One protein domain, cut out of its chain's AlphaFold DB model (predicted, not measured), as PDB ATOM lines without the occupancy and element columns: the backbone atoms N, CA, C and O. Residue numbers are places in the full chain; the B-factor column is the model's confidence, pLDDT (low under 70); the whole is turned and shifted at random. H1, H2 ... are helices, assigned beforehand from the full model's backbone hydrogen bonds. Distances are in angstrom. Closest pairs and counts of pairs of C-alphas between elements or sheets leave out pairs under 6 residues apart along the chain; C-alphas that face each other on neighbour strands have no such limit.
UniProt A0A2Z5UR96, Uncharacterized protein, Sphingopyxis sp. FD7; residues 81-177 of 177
ATOM      1  N   LEU A  81      23.020  75.918  -8.830       62.00
ATOM      2  CA  LEU A  81      23.477  75.472 -10.163       62.00
ATOM      3  C   LEU A  81      24.709  76.262 -10.653       62.00
ATOM      4  O   LEU A  81      25.560  75.714 -11.348       62.00
ATOM      5  N   ILE A  82      24.827  77.524 -10.229       65.56
ATOM      6  CA  ILE A  82      25.977  78.395 -10.492       65.56
ATOM      7  C   ILE A  82      27.268  77.827  -9.883       65.56
ATOM      8  O   ILE A  82      28.297  77.855 -10.547       65.56
ATOM      9  N   ASP A  83      27.231  77.249  -8.679       68.31
ATOM     10  CA  ASP A  83      28.423  76.664  -8.048       68.31
ATOM     11  C   ASP A  83      28.919  75.429  -8.778       68.31
ATOM     12  O   ASP A  83      30.119  75.252  -8.971       68.31
ATOM     13  N   ILE A  84      27.989  74.592  -9.228       69.12
ATOM     14  CA  ILE A  84      28.319  73.401 -10.010       69.12
ATOM     15  C   ILE A  84      28.893  73.813 -11.364       69.12
ATOM     16  O   ILE A  84      29.887  73.239 -11.804       69.12
ATOM     17  N   ALA A  85      28.315  74.831 -12.005       69.00
ATOM     18  CA  ALA A  85      28.821  75.366 -13.262       69.00
ATOM     19  C   ALA A  85      30.226  75.972 -13.105       69.00
ATOM     20  O   ALA A  85      31.104  75.666 -13.911       69.00
ATOM     21  N   ILE A  86      30.465  76.765 -12.054       75.25
ATOM     22  CA  ILE A  86      31.783  77.332 -11.731       75.25
ATOM     23  C   ILE A  86      32.791  76.211 -11.456       75.25
ATOM     24  O   ILE A  86      33.862  76.196 -12.059       75.25
ATOM     25  N   HIS A  87      32.441  75.239 -10.611       72.06
ATOM     26  CA  HIS A  87      33.318  74.119 -10.267       72.06
ATOM     27  C   HIS A  87      33.651  73.254 -11.488       72.06
ATOM     28  O   HIS A  87      34.798  72.846 -11.686       72.06
ATOM     29  N   ARG A  88      32.662  72.986 -12.348       75.56
ATOM     30  CA  ARG A  88      32.865  72.266 -13.609       75.56
ATOM     31  C   ARG A  88      33.762  73.059 -14.555       75.56
ATOM     32  O   ARG A  88      34.710  72.490 -15.077       75.56
ATOM     33  N   ALA A  89      33.506  74.353 -14.741       73.00
ATOM     34  CA  ALA A  89      34.334  75.209 -15.587       73.00
ATOM     35  C   ALA A  89      35.786  75.262 -15.088       73.00
ATOM     36  O   ALA A  89      36.710  75.121 -15.884       73.00
ATOM     37  N   GLN A  90      35.993  75.378 -13.774       74.25
ATOM     38  CA  GLN A  90      37.316  75.313 -13.159       74.25
ATOM     39  C   GLN A  90      37.997  73.962 -13.417       74.25
ATOM     40  O   GLN A  90      39.161  73.931 -13.805       74.25
ATOM     41  N   SER A  91      37.268  72.856 -13.248       77.38
ATOM     42  CA  SER A  91      37.794  71.505 -13.474       77.38
ATOM     43  C   SER A  91      38.226  71.293 -14.927       77.38
ATOM     44  O   SER A  91      39.283  70.724 -15.175       77.38
ATOM     45  N   GLU A  92      37.438  71.769 -15.892       78.75
ATOM     46  CA  GLU A  92      37.779  71.678 -17.316       78.75
ATOM     47  C   GLU A  92      38.980  72.561 -17.683       78.75
ATOM     48  O   GLU A  92      39.839  72.135 -18.450       78.75
ATOM     49  N   VAL A  93      39.092  73.763 -17.100       78.75
ATOM     50  CA  VAL A  93      40.278  74.620 -17.280       78.75
ATOM     51  C   VAL A  93      41.531  73.937 -16.733       78.75
ATOM     52  O   VAL A  93      42.543  73.919 -17.425       78.75
ATOM     53  N   LEU A  94      41.463  73.340 -15.539       76.56
ATOM     54  CA  LEU A  94      42.589  72.616 -14.942       76.56
ATOM     55  C   LEU A  94      42.990  71.395 -15.779       76.56
ATOM     56  O   LEU A  94      44.157  71.262 -16.120       76.56
ATOM     57  N   ARG A  95      42.028  70.577 -16.223       78.44
ATOM     58  CA  ARG A  95      42.299  69.447 -17.132       78.44
ATOM     59  C   ARG A  95      42.967  69.885 -18.429       78.44
ATOM     60  O   ARG A  95      43.850  69.202 -18.932       78.44
ATOM     61  N   ALA A  96      42.536  71.013 -18.988       80.69
ATOM     62  CA  ALA A  96      43.131  71.549 -20.202       80.69
ATOM     63  C   ALA A  96      44.545  72.112 -19.971       80.69
ATOM     64  O   ALA A  96      45.344  72.113 -20.904       80.69
ATOM     65  N   MET A  97      44.859  72.571 -18.752       79.69
ATOM     66  CA  MET A  97      46.220  72.932 -18.343       79.69
ATOM     67  C   MET A  97      47.101  71.691 -18.162       79.69
ATOM     68  O   MET A  97      48.218  71.689 -18.669       79.69
ATOM     69  N   ASP A  98      46.591  70.636 -17.520       80.00
ATOM     70  CA  ASP A  98      47.313  69.370 -17.327       80.00
ATOM     71  C   ASP A  98      47.640  68.714 -18.676       80.00
ATOM     72  O   ASP A  98      48.797  68.431 -18.970       80.00
ATOM     73  N   ALA A  99      46.648  68.611 -19.566       80.19
ATOM     74  CA  ALA A  99      46.836  68.084 -20.918       80.19
ATOM     75  C   ALA A  99      47.826  68.909 -21.762       80.19
ATOM     76  O   ALA A  99      48.371  68.407 -22.735       80.19
ATOM     77  N   MET A 100      48.041  70.183 -21.420       77.12
ATOM     78  CA  MET A 100      49.067  71.016 -22.048       77.12
ATOM     79  C   MET A 100      50.464  70.810 -21.460       77.12
ATOM     80  O   MET A 100      51.437  71.147 -22.128       77.12
ATOM     81  N   GLY A 101      50.568  70.328 -20.221       73.56
ATOM     82  CA  GLY A 101      51.836  69.955 -19.596       73.56
ATOM     83  C   GLY A 101      52.336  68.579 -20.039       73.56
ATOM     84  O   GLY A 101      53.544  68.361 -20.048       73.56
ATOM     85  N   ASP A 102      51.415  67.695 -20.433       73.75
ATOM     86  CA  ASP A 102      51.708  66.333 -20.901       73.75
ATOM     87  C   ASP A 102      52.020  66.245 -22.412       73.75
ATOM     88  O   ASP A 102      52.487  65.206 -22.881       73.75
ATOM     89  N   ASP A 103      51.772  67.309 -23.189       72.00
ATOM     90  CA  ASP A 103      52.121  67.371 -24.616       72.00
ATOM     91  C   ASP A 103      53.657  67.495 -24.786       72.00
ATOM     92  O   ASP A 103      54.298  68.361 -24.188       72.00
ATOM     93  N   GLU A 104      54.265  66.666 -25.649       68.44
ATOM     94  CA  GLU A 104      55.706  66.740 -25.981       68.44
ATOM     95  C   GLU A 104      56.082  68.047 -26.709       68.44
ATOM     96  O   GLU A 104      57.247  68.456 -26.717       68.44
ATOM     97  N   GLU A 105      55.096  68.724 -27.303       72.00
ATOM     98  CA  GLU A 105      55.265  70.029 -27.935       72.00
ATOM     99  C   GLU A 105      54.870  71.174 -26.988       72.00
ATOM    100  O   GLU A 105      53.785  71.160 -26.401       72.00
ATOM    101  N   PRO A 106      55.692  72.236 -26.886       71.56
ATOM    102  CA  PRO A 106      55.349  73.395 -26.078       71.56
ATOM    103  C   PRO A 106      54.061  74.049 -26.585       71.56
ATOM    104  O   PRO A 106      53.903  74.348 -27.771       71.56
ATOM    105  N   ALA A 107      53.142  74.326 -25.660       75.56
ATOM    106  CA  ALA A 107      51.873  74.945 -25.999       75.56
ATOM    107  C   ALA A 107      52.058  76.304 -26.692       75.56
ATOM    108  O   ALA A 107      52.777  77.186 -26.218       75.56
ATOM    109  N   ASN A 108      51.352  76.501 -27.808       83.12
ATOM    110  CA  ASN A 108      51.399  77.767 -28.530       83.12
ATOM    111  C   ASN A 108      50.744  78.916 -27.729       83.12
ATOM    112  O   ASN A 108      49.849  78.717 -26.899       83.12
ATOM    113  N   ALA A 109      51.175  80.151 -28.007       83.00
ATOM    114  CA  ALA A 109      50.736  81.344 -27.278       83.00
ATOM    115  C   ALA A 109      49.213  81.589 -27.345       83.00
ATOM    116  O   ALA A 109      48.630  82.103 -26.390       83.00
ATOM    117  N   ASP A 110      48.551  81.200 -28.439       85.44
ATOM    118  CA  ASP A 110      47.097  81.345 -28.591       85.44
ATOM    119  C   ASP A 110      46.321  80.395 -27.660       85.44
ATOM    120  O   ASP A 110      45.344  80.803 -27.023       85.44
ATOM    121  N   ARG A 111      46.785  79.147 -27.512       79.75
ATOM    122  CA  ARG A 111      46.208  78.146 -26.602       79.75
ATOM    123  C   ARG A 111      46.346  78.602 -25.147       79.75
ATOM    124  O   ARG A 111      45.358  78.591 -24.412       79.75
ATOM    125  N   ILE A 112      47.514  79.133 -24.775       83.62
ATOM    126  CA  ILE A 112      47.752  79.748 -23.457       83.62
ATOM    127  C   ILE A 112      46.805  80.940 -23.238       83.62
ATOM    128  O   ILE A 112      46.114  81.013 -22.222       83.62
ATOM    129  N   ALA A 113      46.700  81.857 -24.205       84.12
ATOM    130  CA  ALA A 113      45.840  83.034 -24.089       84.12
ATOM    131  C   ALA A 113      44.342  82.685 -23.983       84.12
ATOM    132  O   ALA A 113      43.570  83.416 -23.354       84.12
ATOM    133  N   LYS A 114      43.892  81.589 -24.607       86.00
ATOM    134  CA  LYS A 114      42.520  81.070 -24.462       86.00
ATOM    135  C   LYS A 114      42.273  80.518 -23.057       86.00
ATOM    136  O   LYS A 114      41.246  80.853 -22.469       86.00
ATOM    137  N   LEU A 115      43.218  79.763 -22.497       84.44
ATOM    138  CA  LEU A 115      43.112  79.249 -21.127       84.44
ATOM    139  C   LEU A 115      43.116  80.358 -20.081       84.44
ATOM    140  O   LEU A 115      42.256  80.367 -19.207       84.44
ATOM    141  N   VAL A 116      44.011  81.341 -20.205       85.50
ATOM    142  CA  VAL A 116      44.045  82.500 -19.297       85.50
ATOM    143  C   VAL A 116      42.714  83.256 -19.326       85.50
ATOM    144  O   VAL A 116      42.188  83.638 -18.282       85.50
ATOM    145  N   ARG A 117      42.114  83.436 -20.511       88.88
ATOM    146  CA  ARG A 117      40.778  84.043 -20.638       88.88
ATOM    147  C   ARG A 117      39.689  83.204 -19.972       88.88
ATOM    148  O   ARG A 117      38.845  83.774 -19.286       88.88
ATOM    149  N   ALA A 118      39.712  81.885 -20.149       82.00
ATOM    150  CA  ALA A 118      38.757  80.983 -19.509       82.00
ATOM    151  C   ALA A 118      38.881  81.023 -17.976       82.00
ATOM    152  O   ALA A 118      37.877  81.193 -17.287       82.00
ATOM    153  N   LEU A 119      40.109  80.981 -17.449       81.94
ATOM    154  CA  LEU A 119      40.392  81.100 -16.019       81.94
ATOM    155  C   LEU A 119      39.905  82.440 -15.450       81.94
ATOM    156  O   LEU A 119      39.223  82.465 -14.427       81.94
ATOM    157  N   ASN A 120      40.178  83.551 -16.137       87.69
ATOM    158  CA  ASN A 120      39.673  84.868 -15.740       87.69
ATOM    159  C   ASN A 120      38.137  84.923 -15.732       87.69
ATOM    160  O   ASN A 120      37.553  85.575 -14.867       87.69
ATOM    161  N   GLY A 121      37.480  84.219 -16.659       87.06
ATOM    162  CA  GLY A 121      36.026  84.056 -16.668       87.06
ATOM    163  C   GLY A 121      35.509  83.348 -15.414       87.06
ATOM    164  O   GLY A 121      34.564  83.829 -14.791       87.06
ATOM    165  N   VAL A 122      36.165  82.259 -14.999       80.31
ATOM    166  CA  VAL A 122      35.833  81.527 -13.763       80.31
ATOM    167  C   VAL A 122      36.029  82.414 -12.530       80.31
ATOM    168  O   VAL A 122      35.127  82.519 -11.703       80.31
ATOM    169  N   ILE A 123      37.166  83.111 -12.430       83.12
ATOM    170  CA  ILE A 123      37.465  84.023 -11.311       83.12
ATOM    171  C   ILE A 123      36.409  85.129 -11.210       83.12
ATOM    172  O   ILE A 123      35.926  85.439 -10.119       83.12
ATOM    173  N   LYS A 124      36.025  85.716 -12.348       84.69
ATOM    174  CA  LYS A 124      34.985  86.743 -12.396       84.69
ATOM    175  C   LYS A 124      33.636  86.196 -11.923       84.69
ATOM    176  O   LYS A 124      33.013  86.821 -11.071       84.69
ATOM    177  N   ALA A 125      33.231  85.020 -12.401       76.69
ATOM    178  CA  ALA A 125      31.982  84.384 -11.985       76.69
ATOM    179  C   ALA A 125      31.951  84.088 -10.473       76.69
ATOM    180  O   ALA A 125      30.941  84.328  -9.816       76.69
ATOM    181  N   MET A 126      33.070  83.635  -9.891       79.38
ATOM    182  CA  MET A 126      33.192  83.439  -8.438       79.38
ATOM    183  C   MET A 126      33.012  84.743  -7.656       79.38
ATOM    184  O   MET A 126      32.392  84.747  -6.590       79.38
ATOM    185  N   ARG A 127      33.558  85.852  -8.168       82.75
ATOM    186  CA  ARG A 127      33.432  87.168  -7.540       82.75
ATOM    187  C   ARG A 127      31.996  87.684  -7.594       82.75
ATOM    188  O   ARG A 127      31.464  88.044  -6.551       82.75
ATOM    189  N   GLU A 128      31.373  87.663  -8.770       79.50
ATOM    190  CA  GLU A 128      29.976  88.090  -8.954       79.50
ATOM    191  C   GLU A 128      29.027  87.271  -8.073       79.50
ATOM    192  O   GLU A 128      28.124  87.815  -7.440       79.50
ATOM    193  N   LYS A 129      29.273  85.961  -7.956       79.19
ATOM    194  CA  LYS A 129      28.508  85.093  -7.058       79.19
ATOM    195  C   LYS A 129      28.648  85.517  -5.592       79.19
ATOM    196  O   LYS A 129      27.648  85.586  -4.885       79.19
ATOM    197  N   ARG A 130      29.867  85.813  -5.127       79.25
ATOM    198  CA  ARG A 130      30.096  86.280  -3.750       79.25
ATOM    199  C   ARG A 130      29.376  87.602  -3.480       79.25
ATOM    200  O   ARG A 130      28.740  87.725  -2.439       79.25
ATOM    201  N   GLU A 131      29.462  88.551  -4.410       77.88
ATOM    202  CA  GLU A 131      28.766  89.842  -4.319       77.88
ATOM    203  C   GLU A 131      27.245  89.625  -4.207       77.88
ATOM    204  O   GLU A 131      26.612  90.130  -3.282       77.88
ATOM    205  N   PHE A 132      26.674  88.755  -5.048       70.88
ATOM    206  CA  PHE A 132      25.258  88.387  -4.979       70.88
ATOM    207  C   PHE A 132      24.861  87.725  -3.646       70.88
ATOM    208  O   PHE A 132      23.840  88.067  -3.053       70.88
ATOM    209  N   GLU A 133      25.658  86.787  -3.127       76.88
ATOM    210  CA  GLU A 133      25.388  86.155  -1.826       76.88
ATOM    211  C   GLU A 133      25.436  87.148  -0.659       76.88
ATOM    212  O   GLU A 133      24.715  86.982   0.329       76.88
ATOM    213  N   GLU A 134      26.310  88.149  -0.733       76.56
ATOM    214  CA  GLU A 134      26.389  89.223   0.256       76.56
ATOM    215  C   GLU A 134      25.152  90.125   0.198       76.56
ATOM    216  O   GLU A 134      24.596  90.450   1.253       76.56
ATOM    217  N   GLU A 135      24.675  90.461  -1.003       71.56
ATOM    218  CA  GLU A 135      23.428  91.206  -1.219       71.56
ATOM    219  C   GLU A 135      22.209  90.448  -0.684       71.56
ATOM    220  O   GLU A 135      21.401  91.018   0.055       71.56
ATOM    221  N   VAL A 136      22.096  89.149  -0.981       70.19
ATOM    222  CA  VAL A 136      21.013  88.299  -0.463       70.19
ATOM    223  C   VAL A 136      21.060  88.251   1.061       70.19
ATOM    224  O   VAL A 136      20.059  88.552   1.711       70.19
ATOM    225  N   ARG A 137      22.231  87.987   1.659       72.44
ATOM    226  CA  ARG A 137      22.393  87.988   3.123       72.44
ATOM    227  C   ARG A 137      22.098  89.349   3.750       72.44
ATOM    228  O   ARG A 137      21.665  89.412   4.899       72.44
ATOM    229  N   ALA A 138      22.384  90.456   3.069       75.56
ATOM    230  CA  ALA A 138      22.011  91.788   3.540       75.56
ATOM    231  C   ALA A 138      20.487  91.989   3.491       75.56
ATOM    232  O   ALA A 138      19.905  92.456   4.469       75.56
ATOM    233  N   SER A 139      19.839  91.569   2.401       70.69
ATOM    234  CA  SER A 139      18.383  91.629   2.238       70.69
ATOM    235  C   SER A 139      17.648  90.775   3.275       70.69
ATOM    236  O   SER A 139      16.694  91.241   3.894       70.69
ATOM    237  N   GLU A 140      18.111  89.551   3.526       74.00
ATOM    238  CA  GLU A 140      17.527  88.660   4.532       74.00
ATOM    239  C   GLU A 140      17.692  89.206   5.949       74.00
ATOM    240  O   GLU A 140      16.733  89.196   6.717       74.00
ATOM    241  N   ARG A 141      18.870  89.753   6.283       76.69
ATOM    242  CA  ARG A 141      19.087  90.437   7.568       76.69
ATOM    243  C   ARG A 141      18.132  91.612   7.747       76.69
ATOM    244  O   ARG A 141      17.571  91.764   8.827       76.69
ATOM    245  N   GLN A 142      17.923  92.405   6.697       78.19
ATOM    246  CA  GLN A 142      16.975  93.515   6.724       78.19
ATOM    247  C   GLN A 142      15.541  93.019   6.953       78.19
ATOM    248  O   GLN A 142      14.874  93.502   7.860       78.19
ATOM    249  N   ARG A 143      15.091  92.006   6.200       77.38
ATOM    250  CA  ARG A 143      13.749  91.416   6.356       77.38
ATOM    251  C   ARG A 143      13.531  90.813   7.740       77.38
ATOM    252  O   ARG A 143      12.488  91.038   8.337       77.38
ATOM    253  N   ALA A 144      14.502  90.061   8.253       78.50
ATOM    254  CA  ALA A 144      14.428  89.469   9.585       78.50
ATOM    255  C   ALA A 144      14.361  90.547  10.672       78.50
ATOM    256  O   ALA A 144      13.611  90.413  11.636       78.50
ATOM    257  N   ALA A 145      15.117  91.632  10.504       81.25
ATOM    258  CA  ALA A 145      15.078  92.755  11.421       81.25
ATOM    259  C   ALA A 145      13.744  93.516  11.366       81.25
ATOM    260  O   ALA A 145      13.218  93.885  12.414       81.25
ATOM    261  N   ASP A 146      13.173  93.714  10.178       83.75
ATOM    262  CA  ASP A 146      11.860  94.345  10.025       83.75
ATOM    263  C   ASP A 146      10.743  93.467  10.618       83.75
ATOM    264  O   ASP A 146       9.937  93.966  11.399       83.75
ATOM    265  N   ALA A 147      10.776  92.150  10.388       85.00
ATOM    266  CA  ALA A 147       9.842  91.205  11.006       85.00
ATOM    267  C   ALA A 147       9.964  91.170  12.543       85.00
ATOM    268  O   ALA A 147       8.962  91.100  13.252       85.00
ATOM    269  N   ALA A 148      11.186  91.254  13.082       83.00
ATOM    270  CA  ALA A 148      11.400  91.340  14.527       83.00
ATOM    271  C   ALA A 148      10.820  92.634  15.118       83.00
ATOM    272  O   ALA A 148      10.280  92.622  16.222       83.00
ATOM    273  N   VAL A 149      10.916  93.749  14.391       85.38
ATOM    274  CA  VAL A 149      10.348  95.040  14.804       85.38
ATOM    275  C   VAL A 149       8.825  95.005  14.797       85.38
ATOM    276  O   VAL A 149       8.220  95.475  15.756       85.38
ATOM    277  N   GLU A 150       8.213  94.436  13.757       87.25
ATOM    278  CA  GLU A 150       6.760  94.249  13.689       87.25
ATOM    279  C   GLU A 150       6.263  93.389  14.856       87.25
ATOM    280  O   GLU A 150       5.386  93.821  15.601       87.25
ATOM    281  N   ALA A 151       6.908  92.247  15.112       86.12
ATOM    282  CA  ALA A 151       6.558  91.377  16.234       86.12
ATOM    283  C   ALA A 151       6.698  92.072  17.603       86.12
ATOM    284  O   ALA A 151       5.891  91.852  18.505       86.12
ATOM    285  N   LEU A 152       7.710  92.930  17.779       85.38
ATOM    286  CA  LEU A 152       7.887  93.715  19.005       85.38
ATOM    287  C   LEU A 152       6.808  94.791  19.165       85.38
ATOM    288  O   LEU A 152       6.315  94.989  20.276       85.38
ATOM    289  N   ALA A 153       6.434  95.468  18.078       84.62
ATOM    290  CA  ALA A 153       5.358  96.454  18.086       84.62
ATOM    291  C   ALA A 153       4.007  95.803  18.426       84.62
ATOM    292  O   ALA A 153       3.279  96.314  19.278       84.62
ATOM    293  N   GLU A 154       3.705  94.640  17.841       86.69
ATOM    294  CA  GLU A 154       2.511  93.844  18.160       86.69
ATOM    295  C   GLU A 154       2.500  93.361  19.617       86.69
ATOM    296  O   GLU A 154       1.453  93.347  20.264       86.69
ATOM    297  N   ALA A 155       3.670  93.027  20.168       86.06
ATOM    298  CA  ALA A 155       3.833  92.667  21.576       86.06
ATOM    299  C   ALA A 155       3.746  93.868  22.543       86.06
ATOM    300  O   ALA A 155       3.891  93.691  23.755       86.06
ATOM    301  N   GLY A 156       3.512  95.084  22.037       87.06
ATOM    302  CA  GLY A 156       3.345  96.294  22.838       87.06
ATOM    303  C   GLY A 156       4.655  96.944  23.291       87.06
ATOM    304  O   GLY A 156       4.646  97.729  24.241       87.06
ATOM    305  N   ALA A 157       5.785  96.633  22.649       84.62
ATOM    306  CA  ALA A 157       7.041  97.321  22.926       84.62
ATOM    307  C   ALA A 157       6.952  98.798  22.509       84.62
ATOM    308  O   ALA A 157       6.492  99.128  21.416       84.62
ATOM    309  N   GLY A 158       7.432  99.699  23.370       83.06
ATOM    310  CA  GLY A 158       7.487 101.126  23.046       83.06
ATOM    311  C   GLY A 158       8.551 101.436  21.987       83.06
ATOM    312  O   GLY A 158       9.564 100.739  21.892       83.06
ATOM    313  N   GLU A 159       8.381 102.529  21.236       81.19
ATOM    314  CA  GLU A 159       9.316 102.942  20.169       81.19
ATOM    315  C   GLU A 159      10.777 103.030  20.643       81.19
ATOM    316  O   GLU A 159      11.688 102.592  19.943       81.19
ATOM    317  N   ALA A 160      11.010 103.501  21.873       81.88
ATOM    318  CA  ALA A 160      12.349 103.577  22.463       81.88
ATOM    319  C   ALA A 160      12.998 102.195  22.709       81.88
ATOM    320  O   ALA A 160      14.220 102.045  22.605       81.88
ATOM    321  N   GLN A 161      12.200 101.165  23.021       82.56
ATOM    322  CA  GLN A 161      12.691  99.788  23.171       82.56
ATOM    323  C   GLN A 161      12.990  99.163  21.807       82.56
ATOM    324  O   GLN A 161      14.023  98.511  21.651       82.56
ATOM    325  N   ILE A 162      12.133  99.412  20.815       82.69
ATOM    326  CA  ILE A 162      12.326  98.960  19.433       82.69
ATOM    327  C   ILE A 162      13.610  99.561  18.845       82.69
ATOM    328  O   ILE A 162      14.411  98.831  18.256       82.69
ATOM    329  N   ASP A 163      13.858 100.856  19.055       81.62
ATOM    330  CA  ASP A 163      15.083 101.521  18.594       81.62
ATOM    331  C   ASP A 163      16.344 100.945  19.263       81.62
ATOM    332  O   ASP A 163      17.336 100.615  18.603       81.62
ATOM    333  N   THR A 164      16.274 100.704  20.575       82.62
ATOM    334  CA  THR A 164      17.373 100.078  21.324       82.62
ATOM    335  C   THR A 164      17.705  98.686  20.778       82.62
ATOM    336  O   THR A 164      18.883  98.354  20.615       82.62
ATOM    337  N   ILE A 165      16.688  97.875  20.465       80.50
ATOM    338  CA  ILE A 165      16.859  96.525  19.910       80.50
ATOM    339  C   ILE A 165      17.412  96.586  18.478       80.50
ATOM    340  O   ILE A 165      18.372  95.870  18.171       80.50
ATOM    341  N   ARG A 166      16.900  97.491  17.630       79.44
ATOM    342  CA  ARG A 166      17.426  97.726  16.273       79.44
ATOM    343  C   ARG A 166      18.921  98.031  16.279       79.44
ATOM    344  O   ARG A 166      19.671  97.455  15.491       79.44
ATOM    345  N   ARG A 167      19.364  98.892  17.194       81.31
ATOM    346  CA  ARG A 167      20.765  99.324  17.274       81.31
ATOM    347  C   ARG A 167      21.681  98.304  17.938       81.31
ATOM    348  O   ARG A 167      22.765  98.042  17.425       81.31
ATOM    349  N   ARG A 168      21.293  97.768  19.102       80.31
ATOM    350  CA  ARG A 168      22.184  96.924  19.920       80.31
ATOM    351  C   ARG A 168      22.177  95.456  19.523       80.31
ATOM    352  O   ARG A 168      23.207  94.809  19.665       80.31
ATOM    353  N   ILE A 169      21.035  94.941  19.075       78.69
ATOM    354  CA  ILE A 169      20.865  93.510  18.796       78.69
ATOM    355  C   ILE A 169      20.930  93.257  17.292       78.69
ATOM    356  O   ILE A 169      21.652  92.370  16.851       78.69
ATOM    357  N   LEU A 170      20.218  94.063  16.499       79.31
ATOM    358  CA  LEU A 170      20.106  93.857  15.050       79.31
ATOM    359  C   LEU A 170      21.182  94.606  14.242       79.31
ATOM    360  O   LEU A 170      21.334  94.360  13.048       79.31
ATOM    361  N   GLY A 171      21.953  95.496  14.880       78.81
ATOM    362  CA  GLY A 171      23.079  96.204  14.261       78.81
ATOM    363  C   GLY A 171      22.693  97.150  13.117       78.81
ATOM    364  O   GLY A 171      23.538  97.468  12.277       78.81
ATOM    365  N   MET A 172      21.434  97.590  13.056       74.25
ATOM    366  CA  MET A 172      20.943  98.507  12.023       74.25
ATOM    367  C   MET A 172      21.420  99.937  12.313       74.25
ATOM    368  O   MET A 172      21.351 100.402  13.453       74.25
ATOM    369  N   ARG A 173      21.903 100.652  11.288       63.78
ATOM    370  CA  ARG A 173      22.181 102.099  11.381       63.78
ATOM    371  C   ARG A 173      20.871 102.884  11.235       63.78
ATOM    372  O   ARG A 173      19.958 102.405  10.569       63.78
ATOM    373  N   GLU A 174      20.789 104.059  11.865       53.69
ATOM    374  CA  GLU A 174      19.602 104.931  11.842       53.69
ATOM    375  C   GLU A 174      19.076 105.149  10.415       53.69
ATOM    376  O   GLU A 174      19.852 105.413   9.491       53.69
ATOM    377  N   LYS A 175      17.748 105.059  10.239       47.94
ATOM    378  CA  LYS A 175      17.097 105.604   9.042       47.94
ATOM    379  C   LYS A 175      17.388 107.112   9.016       47.94
ATOM    380  O   LYS A 175      17.145 107.758  10.036       47.94
ATOM    381  N   PRO A 176      17.887 107.679   7.905       38.22
ATOM    382  CA  PRO A 176      17.936 109.128   7.770       38.22
ATOM    383  C   PRO A 176      16.509 109.681   7.899       38.22
ATOM    384  O   PRO A 176      15.575 109.091   7.348       38.22
ATOM    385  N   GLN A 177      16.375 110.745   8.697       36.62
ATOM    386  CA  GLN A 177      15.128 111.485   8.914       36.62
ATOM    387  C   GLN A 177      14.621 112.119   7.619       36.62
ATOM    388  O   GLN A 177      15.471 112.585   6.825       36.62
TER     389      GLN A 177
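AT A GLANCE: This is residues 81 to 177 of the 177 residues of an uncharacterized protein of Sphingopyxis sp. FD7 (UniProt A0A2Z5UR96). The model is a long, thin rod built on one very long helix, H2, with the shorter helix H1 folded back alongside residues 115 to 129 of H2 and the small helix H3 folded back alongside residues 145 to 153. Between these two hairpins, residues 130 to 140 of H2 stand free, as does the turn at residues 101 to 106. The printed part has 97 residues with three named helices, in the order H1, H2, H3, and no named strand; its class is all helix. It is extended, with a radius of gyration of the C-alphas of 24.5 A and spans of 77 by 25 by 16 A.

HOW THE PARTS SIT: H1, residues 81 to 101, and H2, residues 109 to 154, form a helical hairpin, running opposite ways at a shallow tilt of 21 degrees. H2 touches H1 with residues 115 to 129 alone; the closest C-alphas of the two, those of Ile 86 and Val 122, are 6.2 A apart. H2 and H3, residues 159 to 168, form a second helical hairpin, opposite ways at a shallow tilt of 30 degrees. H2 touches H3 with residues 145 to 153 alone; their closest C-alphas, those of Val 149 and Ile 162, are 6.4 A apart. H1 and H3 are apart. In H1, H2 and H3 every backbone O i to N i+4 pair is within hydrogen-bond range.

IN THESE COORDINATES: H1 begins at C-alpha 81, (23.477, 75.472, -10.163), and measures 30.4 A from first to last C-alpha. H2 measures 67.4 A, from C-alpha 109 at (50.736, 81.344, -27.278) to C-alpha 154. H3 measures 14.2 A and ends at C-alpha 168, (22.184, 96.924, 19.920).

THE WHOLE: The two C-alphas farthest apart, those of Glu 104 and Gly 156, are 77.4 A apart. The printed part has no cut. The link from H1 to H2 is short, and that from H2 to H3 is tight. The mean pLDDT of the printed part is 77.4; residues 81 to 85, residue 104 and residues 173 to 177 are under 70.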